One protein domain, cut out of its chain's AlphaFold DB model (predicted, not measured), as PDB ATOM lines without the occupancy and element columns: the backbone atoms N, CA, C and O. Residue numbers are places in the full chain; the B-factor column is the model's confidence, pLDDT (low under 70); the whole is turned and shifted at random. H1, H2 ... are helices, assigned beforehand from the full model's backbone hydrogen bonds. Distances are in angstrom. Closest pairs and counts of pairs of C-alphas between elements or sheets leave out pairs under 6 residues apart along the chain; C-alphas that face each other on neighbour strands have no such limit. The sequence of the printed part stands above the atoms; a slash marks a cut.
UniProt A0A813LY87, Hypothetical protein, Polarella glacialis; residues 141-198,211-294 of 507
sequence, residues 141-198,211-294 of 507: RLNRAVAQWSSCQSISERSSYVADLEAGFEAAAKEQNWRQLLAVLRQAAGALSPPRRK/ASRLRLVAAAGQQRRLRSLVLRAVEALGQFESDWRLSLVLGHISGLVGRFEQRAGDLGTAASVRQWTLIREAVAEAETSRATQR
ATOM      1  N   ARG A 141     187.722 200.120 134.210       96.00
ATOM      2  CA  ARG A 141     188.081 201.117 135.231       96.00
ATOM      3  C   ARG A 141     186.974 201.292 136.272       96.00
ATOM      4  O   ARG A 141     187.298 201.427 137.447       96.00
ATOM      5  N   LEU A 142     185.705 201.255 135.866       95.62
ATOM      6  CA  LEU A 142     184.575 201.281 136.800       95.62
ATOM      7  C   LEU A 142     184.561 200.021 137.681       95.62
ATOM      8  O   LEU A 142     184.506 200.125 138.900       95.62
ATOM      9  N   ASN A 143     184.733 198.836 137.090       94.56
ATOM     10  CA  ASN A 143     184.817 197.583 137.848       94.56
ATOM     11  C   ASN A 143     186.005 197.559 138.820       94.56
ATOM     12  O   ASN A 143     185.898 196.995 139.905       94.56
ATOM     13  N   ARG A 144     187.135 198.185 138.462       96.94
ATOM     14  CA  ARG A 144     188.262 198.365 139.389       96.94
ATOM     15  C   ARG A 144     187.900 199.267 140.565       96.94
ATOM     16  O   ARG A 144     188.309 198.945 141.670       96.94
ATOM     17  N   ALA A 145     187.138 200.341 140.350       96.94
ATOM     18  CA  ALA A 145     186.659 201.186 141.443       96.94
ATOM     19  C   ALA A 145     185.735 200.408 142.398       96.94
ATOM     20  O   ALA A 145     185.938 200.451 143.607       96.94
ATOM     21  N   VAL A 146     184.806 199.610 141.856       96.19
ATOM     22  CA  VAL A 146     183.956 198.702 142.653       96.19
ATOM     23  C   VAL A 146     184.807 197.714 143.457       96.19
ATOM     24  O   VAL A 146     184.607 197.546 144.660       96.19
ATOM     25  N   ALA A 147     185.791 197.084 142.811       94.62
ATOM     26  CA  ALA A 147     186.692 196.142 143.468       94.62
ATOM     27  C   ALA A 147     187.522 196.817 144.573       94.62
ATOM     28  O   ALA A 147     187.643 196.264 145.664       94.62
ATOM     29  N   GLN A 148     188.042 198.021 144.318       96.75
ATOM     30  CA  GLN A 148     188.813 198.800 145.284       96.75
ATOM     31  C   GLN A 148     187.977 199.111 146.528       96.75
ATOM     32  O   GLN A 148     188.404 198.778 147.631       96.75
ATOM     33  N   TRP A 149     186.761 199.634 146.361       97.44
ATOM     34  CA  TRP A 149     185.856 199.883 147.486       97.44
ATOM     35  C   TRP A 149     185.531 198.604 148.269       97.44
ATOM     36  O   TRP A 149     185.568 198.587 149.498       97.44
ATOM     37  N   SER A 150     185.273 197.497 147.565       94.94
ATOM     38  CA  SER A 150     184.991 196.205 148.205       94.94
ATOM     39  C   SER A 150     186.187 195.618 148.964       94.94
ATOM     40  O   SER A 150     185.994 194.807 149.867       94.94
ATOM     41  N   SER A 151     187.411 196.023 148.606       94.50
ATOM     42  CA  SER A 151     188.641 195.554 149.248       94.50
ATOM     43  C   SER A 151     188.957 196.265 150.564       94.50
ATOM     44  O   SER A 151     189.742 195.729 151.342       94.50
ATOM     45  N   CYS A 152     188.324 197.412 150.842       95.69
ATOM     46  CA  CYS A 152     188.454 198.107 152.120       95.69
ATOM     47  C   CYS A 152     187.813 197.272 153.240       95.69
ATOM     48  O   CYS A 152     186.585 197.081 153.268       95.69
ATOM     49  N   GLN A 153     188.650 196.776 154.154       93.31
ATOM     50  CA  GLN A 153     188.258 195.839 155.210       93.31
ATOM     51  C   GLN A 153     187.709 196.568 156.434       93.31
ATOM     52  O   GLN A 153     186.799 196.068 157.097       93.31
ATOM     53  N   SER A 154     188.240 197.758 156.716       96.12
ATOM     54  CA  SER A 154     187.876 198.549 157.886       96.12
ATOM     55  C   SER A 154     187.006 199.759 157.532       96.12
ATOM     56  O   SER A 154     187.002 200.271 156.410       96.12
ATOM     57  N   ILE A 155     186.248 200.242 158.521       96.06
ATOM     58  CA  ILE A 155     185.479 201.489 158.395       96.06
ATOM     59  C   ILE A 155     186.423 202.683 158.258       96.06
ATOM     60  O   ILE A 155     186.117 203.591 157.493       96.06
ATOM     61  N   SER A 156     187.573 202.655 158.936       96.81
ATOM     62  CA  SER A 156     188.590 203.708 158.846       96.81
ATOM     63  C   SER A 156     189.140 203.854 157.422       96.81
ATOM     64  O   SER A 156     189.105 204.951 156.871       96.81
ATOM     65  N   GLU A 157     189.518 202.746 156.765       97.12
ATOM     66  CA  GLU A 157     189.951 202.755 155.355       97.12
ATOM     67  C   GLU A 157     188.895 203.366 154.433       97.12
ATOM     68  O   GLU A 157     189.214 204.171 153.562       97.12
ATOM     69  N   ARG A 158     187.620 203.014 154.638       97.75
ATOM     70  CA  ARG A 158     186.513 203.577 153.855       97.75
ATOM     71  C   ARG A 158     186.324 205.066 154.117       97.75
ATOM     72  O   ARG A 158     186.040 205.803 153.181       97.75
ATOM     73  N   SER A 159     186.481 205.516 155.360       97.56
ATOM     74  CA  SER A 159     186.401 206.937 155.708       97.56
ATOM     75  C   SER A 159     187.529 207.736 155.060       97.56
ATOM     76  O   SER A 159     187.247 208.785 154.486       97.56
ATOM     77  N   SER A 160     188.765 207.222 155.097       97.62
ATOM     78  CA  SER A 160     189.912 207.819 154.399       97.62
ATOM     79  C   SER A 160     189.654 207.884 152.897       97.62
ATOM     80  O   SER A 160     189.765 208.947 152.306       97.62
ATOM     81  N   TYR A 161     189.191 206.782 152.299       98.06
ATOM     82  CA  TYR A 161     188.871 206.728 150.875       98.06
ATOM     83  C   TYR A 161     187.831 207.781 150.465       98.06
ATOM     84  O   TYR A 161     187.992 208.441 149.444       98.06
ATOM     85  N   VAL A 162     186.764 207.963 151.253       98.50
ATOM     86  CA  VAL A 162     185.750 208.996 150.980       98.50
ATOM     87  C   VAL A 162     186.333 210.404 151.120       98.50
ATOM     88  O   VAL A 162     186.036 211.251 150.284       98.50
ATOM     89  N   ALA A 163     187.172 210.651 152.130       98.25
ATOM     90  CA  ALA A 163     187.832 211.944 152.309       98.25
ATOM     91  C   ALA A 163     188.774 212.279 151.137       98.25
ATOM     92  O   ALA A 163     188.733 213.397 150.630       98.25
ATOM     93  N   ASP A 164     189.541 211.302 150.647       98.19
ATOM     94  CA  ASP A 164     190.428 211.470 149.490       98.19
ATOM     95  C   ASP A 164     189.639 211.808 148.215       98.19
ATOM     96  O   ASP A 164     190.063 212.643 147.414       98.19
ATOM     97  N   LEU A 165     188.470 211.183 148.022       98.38
ATOM     98  CA  LEU A 165     187.592 211.487 146.890       98.38
ATOM     99  C   LEU A 165     186.994 212.892 146.972       98.38
ATOM    100  O   LEU A 165     186.906 213.566 145.949       98.38
ATOM    101  N   GLU A 166     186.576 213.329 148.159       98.56
ATOM    102  CA  GLU A 166     186.068 214.687 148.369       98.56
ATOM    103  C   GLU A 166     187.169 215.725 148.121       98.56
ATOM    104  O   GLU A 166     186.957 216.652 147.347       98.56
ATOM    105  N   ALA A 167     188.370 215.529 148.670       98.25
ATOM    106  CA  ALA A 167     189.508 216.412 148.417       98.25
ATOM    107  C   ALA A 167     189.881 216.461 146.923       98.25
ATOM    108  O   ALA A 167     190.106 217.536 146.365       98.25
ATOM    109  N   GLY A 168     189.891 215.302 146.255       98.06
ATOM    110  CA  GLY A 168     190.121 215.210 144.814       98.06
ATOM    111  C   GLY A 168     189.035 215.903 143.987       98.06
ATOM    112  O   GLY A 168     189.342 216.490 142.952       98.06
ATOM    113  N   PHE A 169     187.779 215.873 144.442       98.19
ATOM    114  CA  PHE A 169     186.693 216.625 143.819       98.19
ATOM    115  C   PHE A 169     186.898 218.131 143.947       98.19
ATOM    116  O   PHE A 169     186.830 218.812 142.931       98.19
ATOM    117  N   GLU A 170     187.178 218.645 145.149       98.31
ATOM    118  CA  GLU A 170     187.365 220.089 145.351       98.31
ATOM    119  C   GLU A 170     188.531 220.625 144.510       98.31
ATOM    120  O   GLU A 170     188.404 221.660 143.856       98.31
ATOM    121  N   ALA A 171     189.648 219.889 144.462       97.94
ATOM    122  CA  ALA A 171     190.791 220.244 143.626       97.94
ATOM    123  C   ALA A 171     190.416 220.267 142.133       97.94
ATOM    124  O   ALA A 171     190.655 221.256 141.441       97.94
ATOM    125  N   ALA A 172     189.760 219.209 141.646       97.50
ATOM    126  CA  ALA A 172     189.351 219.104 140.250       97.50
ATOM    127  C   ALA A 172     188.292 220.145 139.850       97.50
ATOM    128  O   ALA A 172     188.330 220.644 138.726       97.50
ATOM    129  N   ALA A 173     187.361 220.474 140.748       97.06
ATOM    130  CA  ALA A 173     186.329 221.481 140.529       97.06
ATOM    131  C   ALA A 173     186.941 222.884 140.450       97.06
ATOM    132  O   ALA A 173     186.630 223.634 139.527       97.06
ATOM    133  N   LYS A 174     187.870 223.207 141.359       97.19
ATOM    134  CA  LYS A 174     188.599 224.482 141.355       97.19
ATOM    135  C   LYS A 174     189.406 224.685 140.070       97.19
ATOM    136  O   LYS A 174     189.445 225.789 139.544       97.19
ATOM    137  N   GLU A 175     190.026 223.624 139.560       97.19
ATOM    138  CA  GLU A 175     190.790 223.646 138.304       97.19
ATOM    139  C   GLU A 175     189.919 223.507 137.042       97.19
ATOM    140  O   GLU A 175     190.459 223.477 135.937       97.19
ATOM    141  N   GLN A 176     188.596 223.343 137.182       95.50
ATOM    142  CA  GLN A 176     187.682 222.989 136.084       95.50
ATOM    143  C   GLN A 176     188.169 221.772 135.266       95.50
ATOM    144  O   GLN A 176     187.964 221.647 134.055       95.50
ATOM    145  N   ASN A 177     188.832 220.826 135.934       96.50
ATOM    146  CA  ASN A 177     189.445 219.672 135.300       96.50
ATOM    147  C   ASN A 177     188.433 218.532 135.143       96.50
ATOM    148  O   ASN A 177     188.392 217.580 135.931       96.50
ATOM    149  N   TRP A 178     187.640 218.588 134.073       95.88
ATOM    150  CA  TRP A 178     186.583 217.609 133.794       95.88
ATOM    151  C   TRP A 178     187.067 216.148 133.779       95.88
ATOM    152  O   TRP A 178     186.333 215.232 134.150       95.88
ATOM    153  N   ARG A 179     188.325 215.888 133.386       96.12
ATOM    154  CA  ARG A 179     188.884 214.523 133.371       96.12
ATOM    155  C   ARG A 179     189.073 213.981 134.782       96.12
ATOM    156  O   ARG A 179     188.838 212.790 135.003       96.12
ATOM    157  N   GLN A 180     189.521 214.830 135.703       97.25
ATOM    158  CA  GLN A 180     189.650 214.479 137.112       97.25
ATOM    159  C   GLN A 180     188.271 214.363 137.769       97.25
ATOM    160  O   GLN A 180     188.018 213.354 138.424       97.25
ATOM    161  N   LEU A 181     187.343 215.285 137.484       97.69
ATOM    162  CA  LEU A 181     185.948 215.196 137.941       97.69
ATOM    163  C   LEU A 181     185.298 213.869 137.525       97.69
ATOM    164  O   LEU A 181     184.732 213.159 138.354       97.69
ATOM    165  N   LEU A 182     185.466 213.455 136.266       97.12
ATOM    166  CA  LEU A 182     184.969 212.167 135.776       97.12
ATOM    167  C   LEU A 182     185.656 210.971 136.461       97.12
ATOM    168  O   LEU A 182     185.036 209.923 136.668       97.12
ATOM    169  N   ALA A 183     186.943 211.090 136.800       97.56
ATOM    170  CA  ALA A 183     187.655 210.050 137.535       97.56
ATOM    171  C   ALA A 183     187.108 209.892 138.962       97.56
ATOM    172  O   ALA A 183     186.884 208.748 139.374       97.56
ATOM    173  N   VAL A 184     186.842 211.009 139.649       98.31
ATOM    174  CA  VAL A 184     186.223 211.044 140.978       98.31
ATOM    175  C   VAL A 184     184.798 210.503 140.921       98.31
ATOM    176  O   VAL A 184     184.485 209.574 141.664       98.31
ATOM    177  N   LEU A 185     183.964 210.968 139.982       98.19
ATOM    178  CA  LEU A 185     182.597 210.468 139.799       98.19
ATOM    179  C   LEU A 185     182.582 208.948 139.598       98.19
ATOM    180  O   LEU A 185     181.800 208.242 140.227       98.19
ATOM    181  N   ARG A 186     183.481 208.408 138.766       98.25
ATOM    182  CA  ARG A 186     183.591 206.957 138.554       98.25
ATOM    183  C   ARG A 186     183.969 206.207 139.834       98.25
ATOM    184  O   ARG A 186     183.461 205.110 140.056       98.25
ATOM    185  N   GLN A 187     184.892 206.743 140.631       98.44
ATOM    186  CA  GLN A 187     185.300 206.127 141.897       98.44
ATOM    187  C   GLN A 187     184.171 206.174 142.929       98.44
ATOM    188  O   GLN A 187     183.843 205.141 143.512       98.44
ATOM    189  N   ALA A 188     183.515 207.327 143.067       98.56
ATOM    190  CA  ALA A 188     182.369 207.511 143.946       98.56
ATOM    191  C   ALA A 188     181.198 206.597 143.548       98.56
ATOM    192  O   ALA A 188     180.663 205.887 144.396       98.56
ATOM    193  N   ALA A 189     180.865 206.518 142.254       98.25
ATOM    194  CA  ALA A 189     179.838 205.617 141.731       98.25
ATOM    195  C   ALA A 189     180.170 204.139 141.986       98.25
ATOM    196  O   ALA A 189     179.288 203.370 142.354       98.25
ATOM    197  N   GLY A 190     181.441 203.740 141.855       97.75
ATOM    198  CA  GLY A 190     181.886 202.386 142.199       97.75
ATOM    199  C   GLY A 190     181.796 202.062 143.697       97.75
ATOM    200  O   GLY A 190     181.671 200.893 144.059       97.75
ATOM    201  N   ALA A 191     181.834 203.082 144.559       98.31
ATOM    202  CA  ALA A 191     181.690 202.961 146.008       98.31
ATOM    203  C   ALA A 191     180.230 203.061 146.502       98.31
ATOM    204  O   ALA A 191     179.946 202.790 147.678       98.31
ATOM    205  N   LEU A 192     179.285 203.427 145.628       98.31
ATOM    206  CA  LEU A 192     177.869 203.468 145.972       98.31
ATOM    207  C   LEU A 192     177.314 202.060 146.193       98.31
ATOM    208  O   LEU A 192     177.452 201.148 145.378       98.31
ATOM    209  N   SER A 193     176.607 201.899 147.304       97.12
ATOM    210  CA  SER A 193     175.723 200.754 147.505       97.12
ATOM    211  C   SER A 193     174.404 200.989 146.764       97.12
ATOM    212  O   SER A 193     173.962 202.132 146.692       97.12
ATOM    213  N   PRO A 194     173.715 199.943 146.270       97.00
ATOM    214  CA  PRO A 194     172.346 200.096 145.785       97.00
ATOM    215  C   PRO A 194     171.428 200.694 146.869       97.00
ATOM    216  O   PRO A 194     171.690 200.469 148.063       97.00
ATOM    217  N   PRO A 195     170.329 201.378 146.493       97.25
ATOM    218  CA  PRO A 195     169.319 201.799 147.456       97.25
ATOM    219  C   PRO A 195     168.837 200.606 148.300       97.25
ATOM    220  O   PRO A 195     168.788 199.460 147.838       97.25
ATOM    221  N   ARG A 196     168.523 200.870 149.571       96.31
ATOM    222  CA  ARG A 196     168.022 199.872 150.527       96.31
ATOM    223  C   ARG A 196     166.601 200.224 150.922       96.31
ATOM    224  O   ARG A 196     166.308 201.402 151.108       96.31
ATOM    225  N   ARG A 197     165.756 199.210 151.099       95.69
ATOM    226  CA  ARG A 197     164.383 199.388 151.580       95.69
ATOM    227  C   ARG A 197     164.424 199.910 153.018       95.69
ATOM    228  O   ARG A 197     165.278 199.483 153.797       95.69
ATOM    229  N   LYS A 198     163.542 200.848 153.353       94.06
ATOM    230  CA  LYS A 198     163.307 201.268 154.737       94.06
ATOM    231  C   LYS A 198     162.799 200.054 155.524       94.06
ATOM    232  O   LYS A 198     161.982 199.300 154.999       94.06
ATOM    233  N   ALA A 211     178.294 197.818 169.074       94.00
ATOM    234  CA  ALA A 211     179.364 197.870 168.084       94.00
ATOM    235  C   ALA A 211     178.817 197.733 166.653       94.00
ATOM    236  O   ALA A 211     179.224 198.464 165.748       94.00
ATOM    237  N   SER A 212     177.862 196.836 166.412       92.88
ATOM    238  CA  SER A 212     177.167 196.712 165.128       92.88
ATOM    239  C   SER A 212     176.354 197.956 164.788       92.88
ATOM    240  O   SER A 212     176.405 198.406 163.638       92.88
ATOM    241  N   ARG A 213     175.680 198.564 165.771       94.19
ATOM    242  CA  ARG A 213     174.964 199.834 165.599       94.19
ATOM    243  C   ARG A 213     175.910 200.950 165.153       94.19
ATOM    244  O   ARG A 213     175.664 201.572 164.118       94.19
ATOM    245  N   LEU A 214     177.032 201.142 165.849       94.81
ATOM    246  CA  LEU A 214     178.054 202.136 165.497       94.81
ATOM    247  C   LEU A 214     178.630 201.899 164.094       94.81
ATOM    248  O   LEU A 214     178.764 202.840 163.307       94.81
ATOM    249  N   ARG A 215     178.898 200.638 163.727       94.12
ATOM    250  CA  ARG A 215     179.370 200.282 162.377       94.12
ATOM    251  C   ARG A 215     178.353 200.630 161.290       94.12
ATOM    252  O   ARG A 215     178.740 201.128 160.231       94.12
ATOM    253  N   LEU A 216     177.064 200.383 161.534       93.88
ATOM    254  CA  LEU A 216     175.992 200.717 160.595       93.88
ATOM    255  C   LEU A 216     175.820 202.229 160.441       93.88
ATOM    256  O   LEU A 216     175.697 202.700 159.310       93.88
ATOM    257  N   VAL A 217     175.865 202.982 161.542       95.94
ATOM    258  CA  VAL A 217     175.798 204.452 161.523       95.94
ATOM    259  C   VAL A 217     176.972 205.032 160.731       95.94
ATOM    260  O   VAL A 217     176.762 205.840 159.826       95.94
ATOM    261  N   ALA A 218     178.195 204.562 160.986       96.12
ATOM    262  CA  ALA A 218     179.380 205.013 160.260       96.12
ATOM    263  C   ALA A 218     179.303 204.683 158.756       96.12
ATOM    264  O   ALA A 218     179.545 205.548 157.912       96.12
ATOM    265  N   ALA A 219     178.892 203.461 158.400       96.00
ATOM    266  CA  ALA A 219     178.712 203.063 157.004       96.00
ATOM    267  C   ALA A 219     177.609 203.878 156.299       96.00
ATOM    268  O   ALA A 219     177.761 204.255 155.134       96.00
ATOM    269  N   ALA A 220     176.510 204.187 156.994       96.00
ATOM    270  CA  ALA A 220     175.448 205.044 156.474       96.00
ATOM    271  C   ALA A 220     175.945 206.480 156.238       96.00
ATOM    272  O   ALA A 220     175.645 207.063 155.194       96.00
ATOM    273  N   GLY A 221     176.758 207.017 157.154       97.50
ATOM    274  CA  GLY A 221     177.417 208.317 157.008       97.50
ATOM    275  C   GLY A 221     178.315 208.384 155.769       97.50
ATOM    276  O   GLY A 221     178.188 209.308 154.966       97.50
ATOM    277  N   GLN A 222     179.144 207.362 155.542       97.88
ATOM    278  CA  GLN A 222     179.986 207.252 154.339       97.88
ATOM    279  C   GLN A 222     179.151 207.233 153.050       97.88
ATOM    280  O   GLN A 222     179.448 207.952 152.099       97.88
ATOM    281  N   GLN A 223     178.064 206.457 153.017       98.00
ATOM    282  CA  GLN A 223     177.172 206.405 151.854       98.00
ATOM    283  C   GLN A 223     176.402 207.713 151.643       98.00
ATOM    284  O   GLN A 223     176.066 208.047 150.508       98.00
ATOM    285  N   ARG A 224     176.093 208.464 152.706       98.12
ATOM    286  CA  ARG A 224     175.483 209.798 152.601       98.12
ATOM    287  C   ARG A 224     176.428 210.780 151.911       98.12
ATOM    288  O   ARG A 224     175.988 211.472 150.994       98.12
ATOM    289  N   ARG A 225     177.700 210.785 152.322       98.31
ATOM    290  CA  ARG A 225     178.777 211.600 151.740       98.31
ATOM    291  C   ARG A 225     179.023 211.259 150.274       98.31
ATOM    292  O   ARG A 225     178.917 212.135 149.427       98.31
ATOM    293  N   LEU A 226     179.196 209.974 149.951       98.50
ATOM    294  CA  LEU A 226     179.368 209.510 148.567       98.50
ATOM    295  C   LEU A 226     178.212 209.925 147.649       98.50
ATOM    296  O   LEU A 226     178.447 210.351 146.526       98.50
ATOM    297  N   ARG A 227     176.962 209.833 148.117       98.44
ATOM    298  CA  ARG A 227     175.793 210.267 147.335       98.44
ATOM    299  C   ARG A 227     175.777 211.773 147.096       98.44
ATOM    300  O   ARG A 227     175.483 212.198 145.987       98.44
ATOM    301  N   SER A 228     176.141 212.560 148.107       98.31
ATOM    302  CA  SER A 228     176.315 214.009 147.954       98.31
ATOM    303  C   SER A 228     177.431 214.353 146.966       98.31
ATOM    304  O   SER A 228     177.276 215.263 146.164       98.31
ATOM    305  N   LEU A 229     178.542 213.612 147.004       98.44
ATOM    306  CA  LEU A 229     179.666 213.788 146.089       98.44
ATOM    307  C   LEU A 229     179.285 213.446 144.643       98.44
ATOM    308  O   LEU A 229     179.660 214.163 143.724       98.44
ATOM    309  N   VAL A 230     178.517 212.370 144.443       98.38
ATOM    310  CA  VAL A 230     178.004 211.986 143.121       98.38
ATOM    311  C   VAL A 230     177.092 213.067 142.551       98.38
ATOM    312  O   VAL A 230     177.280 213.415 141.393       98.38
ATOM    313  N   LEU A 231     176.177 213.632 143.346       98.12
ATOM    314  CA  LEU A 231     175.325 214.750 142.915       98.12
ATOM    315  C   LEU A 231     176.156 215.935 142.417       98.12
ATOM    316  O   LEU A 231     176.081 216.284 141.244       98.12
ATOM    317  N   ARG A 232     177.047 216.449 143.274       98.06
ATOM    318  CA  ARG A 232     177.926 217.582 142.942       98.06
ATOM    319  C   ARG A 232     178.787 217.312 141.706       98.06
ATOM    320  O   ARG A 232     179.025 218.206 140.902       98.06
ATOM    321  N   ALA A 233     179.272 216.079 141.545       97.50
ATOM    322  CA  ALA A 233     180.094 215.702 140.401       97.50
ATOM    323  C   ALA A 233     179.304 215.541 139.102       97.50
ATOM    324  O   ALA A 233     179.849 215.853 138.047       97.50
ATOM    325  N   VAL A 234     178.055 215.075 139.156       96.94
ATOM    326  CA  VAL A 234     177.169 215.044 137.984       96.94
ATOM    327  C   VAL A 234     176.821 216.467 137.554       96.94
ATOM    328  O   VAL A 234     177.005 216.783 136.385       96.94
ATOM    329  N   GLU A 235     176.441 217.334 138.495       96.00
ATOM    330  CA  GLU A 235     176.150 218.754 138.238       96.00
ATOM    331  C   GLU A 235     177.358 219.477 137.617       96.00
ATOM    332  O   GLU A 235     177.242 220.091 136.560       96.00
ATOM    333  N   ALA A 236     178.553 219.328 138.201       96.00
ATOM    334  CA  ALA A 236     179.775 219.940 137.671       96.00
ATOM    335  C   ALA A 236     180.170 219.401 136.282       96.00
ATOM    336  O   ALA A 236     180.763 220.116 135.475       96.00
ATOM    337  N   LEU A 237     179.861 218.134 135.988       95.31
ATOM    338  CA  LEU A 237     180.110 217.523 134.679       95.31
ATOM    339  C   LEU A 237     179.010 217.812 133.654       95.31
ATOM    340  O   LEU A 237     179.253 217.591 132.467       95.31
ATOM    341  N   GLY A 238     177.859 218.338 134.080       90.94
ATOM    342  CA  GLY A 238     176.785 218.812 133.204       90.94
ATOM    343  C   GLY A 238     177.221 219.953 132.281       90.94
ATOM    344  O   GLY A 238     176.562 220.233 131.302       90.94
ATOM    345  N   GLN A 239     178.378 220.572 132.522       85.94
ATOM    346  CA  GLN A 239     178.968 221.548 131.599       85.94
ATOM    347  C   GLN A 239     179.816 220.894 130.484       85.94
ATOM    348  O   GLN A 239     180.194 221.553 129.521       85.94
ATOM    349  N   PHE A 240     180.137 219.595 130.594       83.25
ATOM    350  CA  PHE A 240     181.094 218.870 129.737       83.25
ATOM    351  C   PHE A 240     180.441 217.669 129.020       83.25
ATOM    352  O   PHE A 240     180.950 216.542 129.017       83.25
ATOM    353  N   GLU A 241     179.278 217.910 128.419       69.38
ATOM    354  CA  GLU A 241     178.232 216.914 128.133       69.38
ATOM    355  C   GLU A 241     178.573 215.860 127.059       69.38
ATOM    356  O   GLU A 241     177.995 214.767 127.027       69.38
ATOM    357  N   SER A 242     179.563 216.103 126.203       79.19
ATOM    358  CA  SER A 242     179.791 215.269 125.013       79.19
ATOM    359  C   SER A 242     180.513 213.934 125.282       79.19
ATOM    360  O   SER A 242     180.602 213.087 124.390       79.19
ATOM    361  N   ASP A 243     181.015 213.665 126.494       88.31
ATOM    362  CA  ASP A 243     181.864 212.486 126.732       88.31
ATOM    363  C   ASP A 243     181.069 211.191 127.000       88.31
ATOM    364  O   ASP A 243     180.398 211.035 128.026       88.31
ATOM    365  N   TRP A 244     181.149 210.206 126.099       91.00
ATOM    366  CA  TRP A 244     180.480 208.896 126.231       91.00
ATOM    367  C   TRP A 244     180.865 208.123 127.508       91.00
ATOM    368  O   TRP A 244     180.116 207.256 127.966       91.00
ATOM    369  N   ARG A 245     182.025 208.410 128.114       94.12
ATOM    370  CA  ARG A 245     182.463 207.791 129.373       94.12
ATOM    371  C   ARG A 245     181.580 208.212 130.535       94.12
ATOM    372  O   ARG A 245     181.374 207.396 131.430       94.12
ATOM    373  N   LEU A 246     181.053 209.438 130.512       94.88
ATOM    374  CA  LEU A 246     180.081 209.895 131.498       94.88
ATOM    375  C   LEU A 246     178.804 209.041 131.406       94.88
ATOM    376  O   LEU A 246     178.388 208.506 132.427       94.88
ATOM    377  N   SER A 247     178.284 208.752 130.202       93.75
ATOM    378  CA  SER A 247     177.102 207.883 130.018       93.75
ATOM    379  C   SER A 247     177.285 206.487 130.609       93.75
ATOM    380  O   SER A 247     176.339 205.901 131.119       93.75
ATOM    381  N   LEU A 248     178.498 205.923 130.568       95.06
ATOM    382  CA  LEU A 248     178.751 204.626 131.204       95.06
ATOM    383  C   LEU A 248     178.622 204.676 132.729       95.06
ATOM    384  O   LEU A 248     178.184 203.697 133.333       95.06
ATOM    385  N   VAL A 249     179.064 205.772 133.349       96.75
ATOM    386  CA  VAL A 249     178.985 205.941 134.803       96.75
ATOM    387  C   VAL A 249     177.549 206.254 135.215       96.75
ATOM    388  O   VAL A 249     177.046 205.618 136.138       96.75
ATOM    389  N   LEU A 250     176.865 207.133 134.479       96.38
ATOM    390  CA  LEU A 250     175.442 207.430 134.663       96.38
ATOM    391  C   LEU A 250     174.586 206.165 134.507       96.38
ATOM    392  O   LEU A 250     173.880 205.792 135.438       96.38
ATOM    393  N   GLY A 251     174.784 205.390 133.437       95.81
ATOM    394  CA  GLY A 251     174.085 204.120 133.231       95.81
ATOM    395  C   GLY A 251     174.350 203.075 134.326       95.81
ATOM    396  O   GLY A 251     173.481 202.253 134.629       95.81
ATOM    397  N   HIS A 252     175.519 203.100 134.981       97.06
ATOM    398  CA  HIS A 252     175.759 202.272 136.166       97.06
ATOM    399  C   HIS A 252     174.891 202.703 137.353       97.06
ATOM    400  O   HIS A 252     174.308 201.838 138.014       97.06
ATOM    401  N   ILE A 253     174.791 204.013 137.602       97.94
ATOM    402  CA  ILE A 253     173.968 204.597 138.668       97.94
ATOM    403  C   ILE A 253     172.482 204.323 138.400       97.94
ATOM    404  O   ILE A 253     171.814 203.759 139.268       97.94
ATOM    405  N   SER A 254     171.992 204.582 137.184       97.69
ATOM    406  CA  SER A 254     170.628 204.237 136.754       97.69
ATOM    407  C   SER A 254     170.355 202.743 136.934       97.69
ATOM    408  O   SER A 254     169.319 202.347 137.461       97.69
ATOM    409  N   GLY A 255     171.329 201.885 136.614       96.94
ATOM    410  CA  GLY A 255     171.231 200.447 136.855       96.94
ATOM    411  C   GLY A 255     171.164 200.052 138.339       96.94
ATOM    412  O   GLY A 255     170.571 199.021 138.660       96.94
ATOM    413  N   LEU A 256     171.761 200.819 139.262       97.50
ATOM    414  CA  LEU A 256     171.613 200.590 140.708       97.50
ATOM    415  C   LEU A 256     170.189 200.910 141.175       97.50
ATOM    416  O   LEU A 256     169.627 200.118 141.936       97.50
ATOM    417  N   VAL A 257     169.625 202.021 140.696       97.69
ATOM    418  CA  VAL A 257     168.254 202.464 140.994       97.69
ATOM    419  C   VAL A 257     167.233 201.499 140.390       97.69
ATOM    420  O   VAL A 257     166.448 200.915 141.132       97.69
ATOM    421  N   GLY A 258     167.337 201.186 139.097       96.69
ATOM    422  CA  GLY A 258     166.409 200.272 138.425       96.69
ATOM    423  C   GLY A 258     166.407 198.861 139.029       96.69
ATOM    424  O   GLY A 258     165.354 198.255 139.200       96.69
ATOM    425  N   ARG A 259     167.565 198.330 139.461       97.12
ATOM    426  CA  ARG A 259     167.622 197.044 140.197       97.12
ATOM    427  C   ARG A 259     166.993 197.109 141.588       97.12
ATOM    428  O   ARG A 259     166.683 196.060 142.164       97.12
ATOM    429  N   PHE A 260     166.920 198.283 142.205       97.06
ATOM    430  CA  PHE A 260     166.192 198.462 143.455       97.06
ATOM    431  C   PHE A 260     164.691 198.493 143.188       97.06
ATOM    432  O   PHE A 260     163.981 197.696 143.796       97.06
ATOM    433  N   GLU A 261     164.242 199.310 142.236       96.69
ATOM    434  CA  GLU A 261     162.829 199.440 141.871       96.69
ATOM    435  C   GLU A 261     162.238 198.087 141.432       96.69
ATOM    436  O   GLU A 261     161.244 197.619 141.978       96.69
ATOM    437  N   GLN A 262     162.956 197.329 140.596       94.88
ATOM    438  CA  GLN A 262     162.563 195.962 140.214       94.88
ATOM    439  C   GLN A 262     162.349 195.003 141.400       94.88
ATOM    440  O   GLN A 262     161.629 194.017 141.270       94.88
ATOM    441  N   ARG A 263     163.020 195.225 142.539       95.38
ATOM    442  CA  ARG A 263     162.947 194.340 143.716       95.38
ATOM    443  C   ARG A 263     162.005 194.844 144.801       95.38
ATOM    444  O   ARG A 263     161.456 194.026 145.530       95.38
ATOM    445  N   ALA A 264     161.912 196.157 144.974       92.38
ATOM    446  CA  ALA A 264     161.227 196.798 146.093       92.38
ATOM    447  C   ALA A 264     160.008 197.632 145.661       92.38
ATOM    448  O   ALA A 264     159.309 198.148 146.529       92.38
ATOM    449  N   GLY A 265     159.742 197.737 144.357       93.31
ATOM    450  CA  GLY A 265     158.690 198.571 143.789       93.31
ATOM    451  C   GLY A 265     159.208 199.974 143.495       93.31
ATOM    452  O   GLY A 265     160.010 200.166 142.591       93.31
ATOM    453  N   ASP A 266     158.758 200.958 144.260       95.00
ATOM    454  CA  ASP A 266     159.119 202.357 144.040       95.00
ATOM    455  C   ASP A 266     160.302 202.815 144.915       95.00
ATOM    456  O   ASP A 266     160.519 202.331 146.038       95.00
ATOM    457  N   LEU A 267     161.047 203.803 144.411       95.94
ATOM    458  CA  LEU A 267     162.136 204.478 145.112       95.94
ATOM    459  C   LEU A 267     161.664 205.158 146.409       95.94
ATOM    460  O   LEU A 267     162.454 205.273 147.350       95.94
ATOM    461  N   GLY A 268     160.377 205.514 146.507       96.56
ATOM    462  CA  GLY A 268     159.709 206.013 147.710       96.56
ATOM    463  C   GLY A 268     159.868 205.115 148.939       96.56
ATOM    464  O   GLY A 268     159.885 205.595 150.072       96.56
ATOM    465  N   THR A 269     160.083 203.812 148.736       95.69
ATOM    466  CA  THR A 269     160.292 202.842 149.823       95.69
ATOM    467  C   THR A 269     161.737 202.783 150.334       95.69
ATOM    468  O   THR A 269     162.044 202.017 151.256       95.69
ATOM    469  N   ALA A 270     162.660 203.557 149.756       96.38
ATOM    470  CA  ALA A 270     164.068 203.525 150.125       96.38
ATOM    471  C   ALA A 270     164.354 204.273 151.443       96.38
ATOM    472  O   ALA A 270     163.868 205.375 151.687       96.38
ATOM    473  N   ALA A 271     165.263 203.737 152.263       93.81
ATOM    474  CA  ALA A 271     165.708 204.338 153.528       93.81
ATOM    475  C   ALA A 271     166.361 205.724 153.363       93.81
ATOM    476  O   ALA A 271     166.549 206.461 154.327       93.81
ATOM    477  N   SER A 272     166.749 206.089 152.143       95.25
ATOM    478  CA  SER A 272     167.278 207.413 151.829       95.25
ATOM    479  C   SER A 272     166.702 207.951 150.524       95.25
ATOM    480  O   SER A 272     167.452 208.438 149.675       95.25
ATOM    481  N   VAL A 273     165.377 207.831 150.392       97.06
ATOM    482  CA  VAL A 273     164.585 208.256 149.230       97.06
ATOM    483  C   VAL A 273     165.052 209.598 148.673       97.06
ATOM    484  O   VAL A 273     165.529 209.630 147.549       97.06
ATOM    485  N   ARG A 274     165.081 210.663 149.488       97.44
ATOM    486  CA  ARG A 274     165.405 212.028 149.035       97.44
ATOM    487  C   ARG A 274     166.703 212.110 148.230       97.44
ATOM    488  O   ARG A 274     166.718 212.677 147.152       97.44
ATOM    489  N   GLN A 275     167.796 211.534 148.733       97.25
ATOM    490  CA  GLN A 275     169.085 211.607 148.035       97.25
ATOM    491  C   GLN A 275     169.114 210.752 146.766       97.25
ATOM    492  O   GLN A 275     169.804 211.104 145.821       97.25
ATOM    493  N   TRP A 276     168.409 209.620 146.750       97.88
ATOM    494  CA  TRP A 276     168.336 208.789 145.550       97.88
ATOM    495  C   TRP A 276     167.432 209.391 144.482       97.88
ATOM    496  O   TRP A 276     167.764 209.276 143.308       97.88
ATOM    497  N   THR A 277     166.348 210.058 144.879       97.88
ATOM    498  CA  THR A 277     165.488 210.831 143.980       97.88
ATOM    499  C   THR A 277     166.287 211.943 143.310       97.88
ATOM    500  O   THR A 277     166.332 211.971 142.087       97.88
ATOM    501  N   LEU A 278     167.033 212.740 144.087       97.75
ATOM    502  CA  LEU A 278     167.917 213.776 143.540       97.75
ATOM    503  C   LEU A 278     168.959 213.190 142.576       97.75
ATOM    504  O   LEU A 278     169.204 213.749 141.516       97.75
ATOM    505  N   ILE A 279     169.570 212.047 142.918       97.38
ATOM    506  CA  ILE A 279     170.545 211.397 142.025       97.38
ATOM    507  C   ILE A 279     169.867 210.954 140.729       97.38
ATOM    508  O   ILE A 279     170.446 211.116 139.662       97.38
ATOM    509  N   ARG A 280     168.664 210.378 140.810       97.56
ATOM    510  CA  ARG A 280     167.905 209.936 139.638       97.56
ATOM    511  C   ARG A 280     167.560 211.116 138.731       97.56
ATOM    512  O   ARG A 280     167.743 210.997 137.528       97.56
ATOM    513  N   GLU A 281     167.101 212.224 139.304       97.69
ATOM    514  CA  GLU A 281     166.776 213.460 138.581       97.69
ATOM    515  C   GLU A 281     168.017 214.048 137.907       97.69
ATOM    516  O   GLU A 281     168.011 214.206 136.692       97.69
ATOM    517  N   ALA A 282     169.117 214.230 138.644       96.56
ATOM    518  CA  ALA A 282     170.371 214.749 138.091       96.56
ATOM    519  C   ALA A 282     170.947 213.851 136.980       96.56
ATOM    520  O   ALA A 282     171.492 214.334 135.990       96.56
ATOM    521  N   VAL A 283     170.830 212.526 137.121       96.38
ATOM    522  CA  VAL A 283     171.252 211.577 136.080       96.38
ATOM    523  C   VAL A 283     170.348 211.673 134.848       96.38
ATOM    524  O   VAL A 283     170.865 211.684 133.734       96.38
ATOM    525  N   ALA A 284     169.028 211.760 135.031       95.75
ATOM    526  CA  ALA A 284     168.070 211.874 133.933       95.75
ATOM    527  C   ALA A 284     168.219 213.200 133.176       95.75
ATOM    528  O   ALA A 284     168.192 213.207 131.946       95.75
ATOM    529  N   GLU A 285     168.436 214.305 133.888       95.19
ATOM    530  CA  GLU A 285     168.733 215.614 133.307       95.19
ATOM    531  C   GLU A 285     170.023 215.556 132.483       95.19
ATOM    532  O   GLU A 285     170.006 215.855 131.290       95.19
ATOM    533  N   ALA A 286     171.112 215.032 133.060       93.88
ATOM    534  CA  ALA A 286     172.381 214.872 132.354       93.88
ATOM    535  C   ALA A 286     172.282 213.942 131.129       93.88
ATOM    536  O   ALA A 286     173.027 214.109 130.166       93.88
ATOM    537  N   GLU A 287     171.401 212.939 131.134       93.12
ATOM    538  CA  GLU A 287     171.143 212.095 129.959       93.12
ATOM    539  C   GLU A 287     170.275 212.809 128.908       93.12
ATOM    540  O   GLU A 287     170.536 212.666 127.710       93.12
ATOM    541  N   THR A 288     169.304 213.619 129.337       93.31
ATOM    542  CA  THR A 288     168.382 214.357 128.458       93.31
ATOM    543  C   THR A 288     169.083 215.502 127.735       93.31
ATOM    544  O   THR A 288     169.000 215.568 126.510       93.31
ATOM    545  N   SER A 289     169.856 216.339 128.439       91.50
ATOM    546  CA  SER A 289     170.628 217.436 127.825       91.50
ATOM    547  C   SER A 289     171.539 216.931 126.702       91.50
ATOM    548  O   SER A 289     171.647 217.525 125.627       91.50
ATOM    549  N   ARG A 290     172.101 215.733 126.885       87.88
ATOM    550  CA  ARG A 290     172.933 215.057 125.884       87.88
ATOM    551  C   ARG A 290     172.155 214.518 124.694       87.88
ATOM    552  O   ARG A 290     172.687 214.498 123.584       87.88
ATOM    553  N   ALA A 291     170.945 214.009 124.919       88.38
ATOM    554  CA  ALA A 291     170.078 213.544 123.845       88.38
ATOM    555  C   ALA A 291     169.638 214.722 122.964       88.38
ATOM    556  O   ALA A 291     169.726 214.619 121.740       88.38
ATOM    557  N   THR A 292     169.276 215.855 123.574       90.38
ATOM    558  CA  THR A 292     168.921 217.093 122.868       90.38
ATOM    559  C   THR A 292     170.072 217.582 121.993       90.38
ATOM    560  O   THR A 292     169.879 217.772 120.799       90.38
ATOM    561  N   GLN A 293     171.297 217.661 122.522       83.00
ATOM    562  CA  GLN A 293     172.466 218.092 121.738       83.00
ATOM    563  C   GLN A 293     172.808 217.183 120.557       83.00
ATOM    564  O   GLN A 293     173.289 217.660 119.535       83.00
ATOM    565  N   ARG A 294     172.589 215.869 120.683       84.94
ATOM    566  CA  ARG A 294     172.782 214.940 119.557       84.94
ATOM    567  C   ARG A 294     171.706 215.075 118.490       84.94
ATOM    568  O   ARG A 294     171.948 214.677 117.356       84.94
TER     569      ARG A 294
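AT A GLANCE: This is residues 141 to 198 and 211 to 294 of the 507 residues of the protein "Hypothetical protein" of Polarella glacialis (UniProt A0A813LY87). What is the main shape? It is a compact up-and-down bundle of five helices, each running against the one before it: H2, H4 and H6 lie side by side in one layer, H3 and H5 make a second layer, and H1 packs on the outside of H3. What is it made of? The printed part has 142 residues with six named helices, H1 to H6 in chain order, and no named strand; the class is all helix. How large is it? The radius of gyration of the C-alphas is 15.0 A, with spans of 50 by 36 by 23 A.

HOW THE PARTS SIT: What touches the longest helix? H4, residues 211 to 237, touches H2, residues 155 to 174, the same way at a shallow tilt of 17 degrees, the closest C-alphas being those of Ser 159 and Gln 222, 6.6 A apart. Its residues 227 to 235 alone touch H6, residues 273 to 294, closest at C-alphas 231 and 279, 5.9 A. Which helix is the hub? H3, residues 178 to 191, touches H4, closest at C-alphas 185 and 233, 5.8 A; forms a hairpin with H2; touches H1, residues 141 to 151, closest at C-alphas 190 and 146, 4.3 A; and touches H5, residues 244 to 264, closest at C-alphas 186 and 249, 6.0 A. H5 and H6 form another hairpin at a steep tilt of 42 degrees, while H3 and H6 are apart. How complete are the backbones? Every O i to N i+4 pair is within hydrogen-bond range in H1, H2, H3 and H4, against 16 of 17 in H5 and 17 of 18 in H6.

IN THESE COORDINATES: How long are the helices? From first to last C-alpha, H4 measures 38.8 A, H6 31.5 A, H5 30.2 A and H2 28.8 A. Where are the anchors? C-alpha 141 is at (188.081, 201.117, 135.231) and C-alpha 294 at (172.782, 214.940, 119.557).

THE WHOLE: Where is the cut? Residues 199 to 210 are not printed, and C-alphas 198 and 211 are 21.2 A apart. Is any printed residue of low confidence? Residue 241 is under 70.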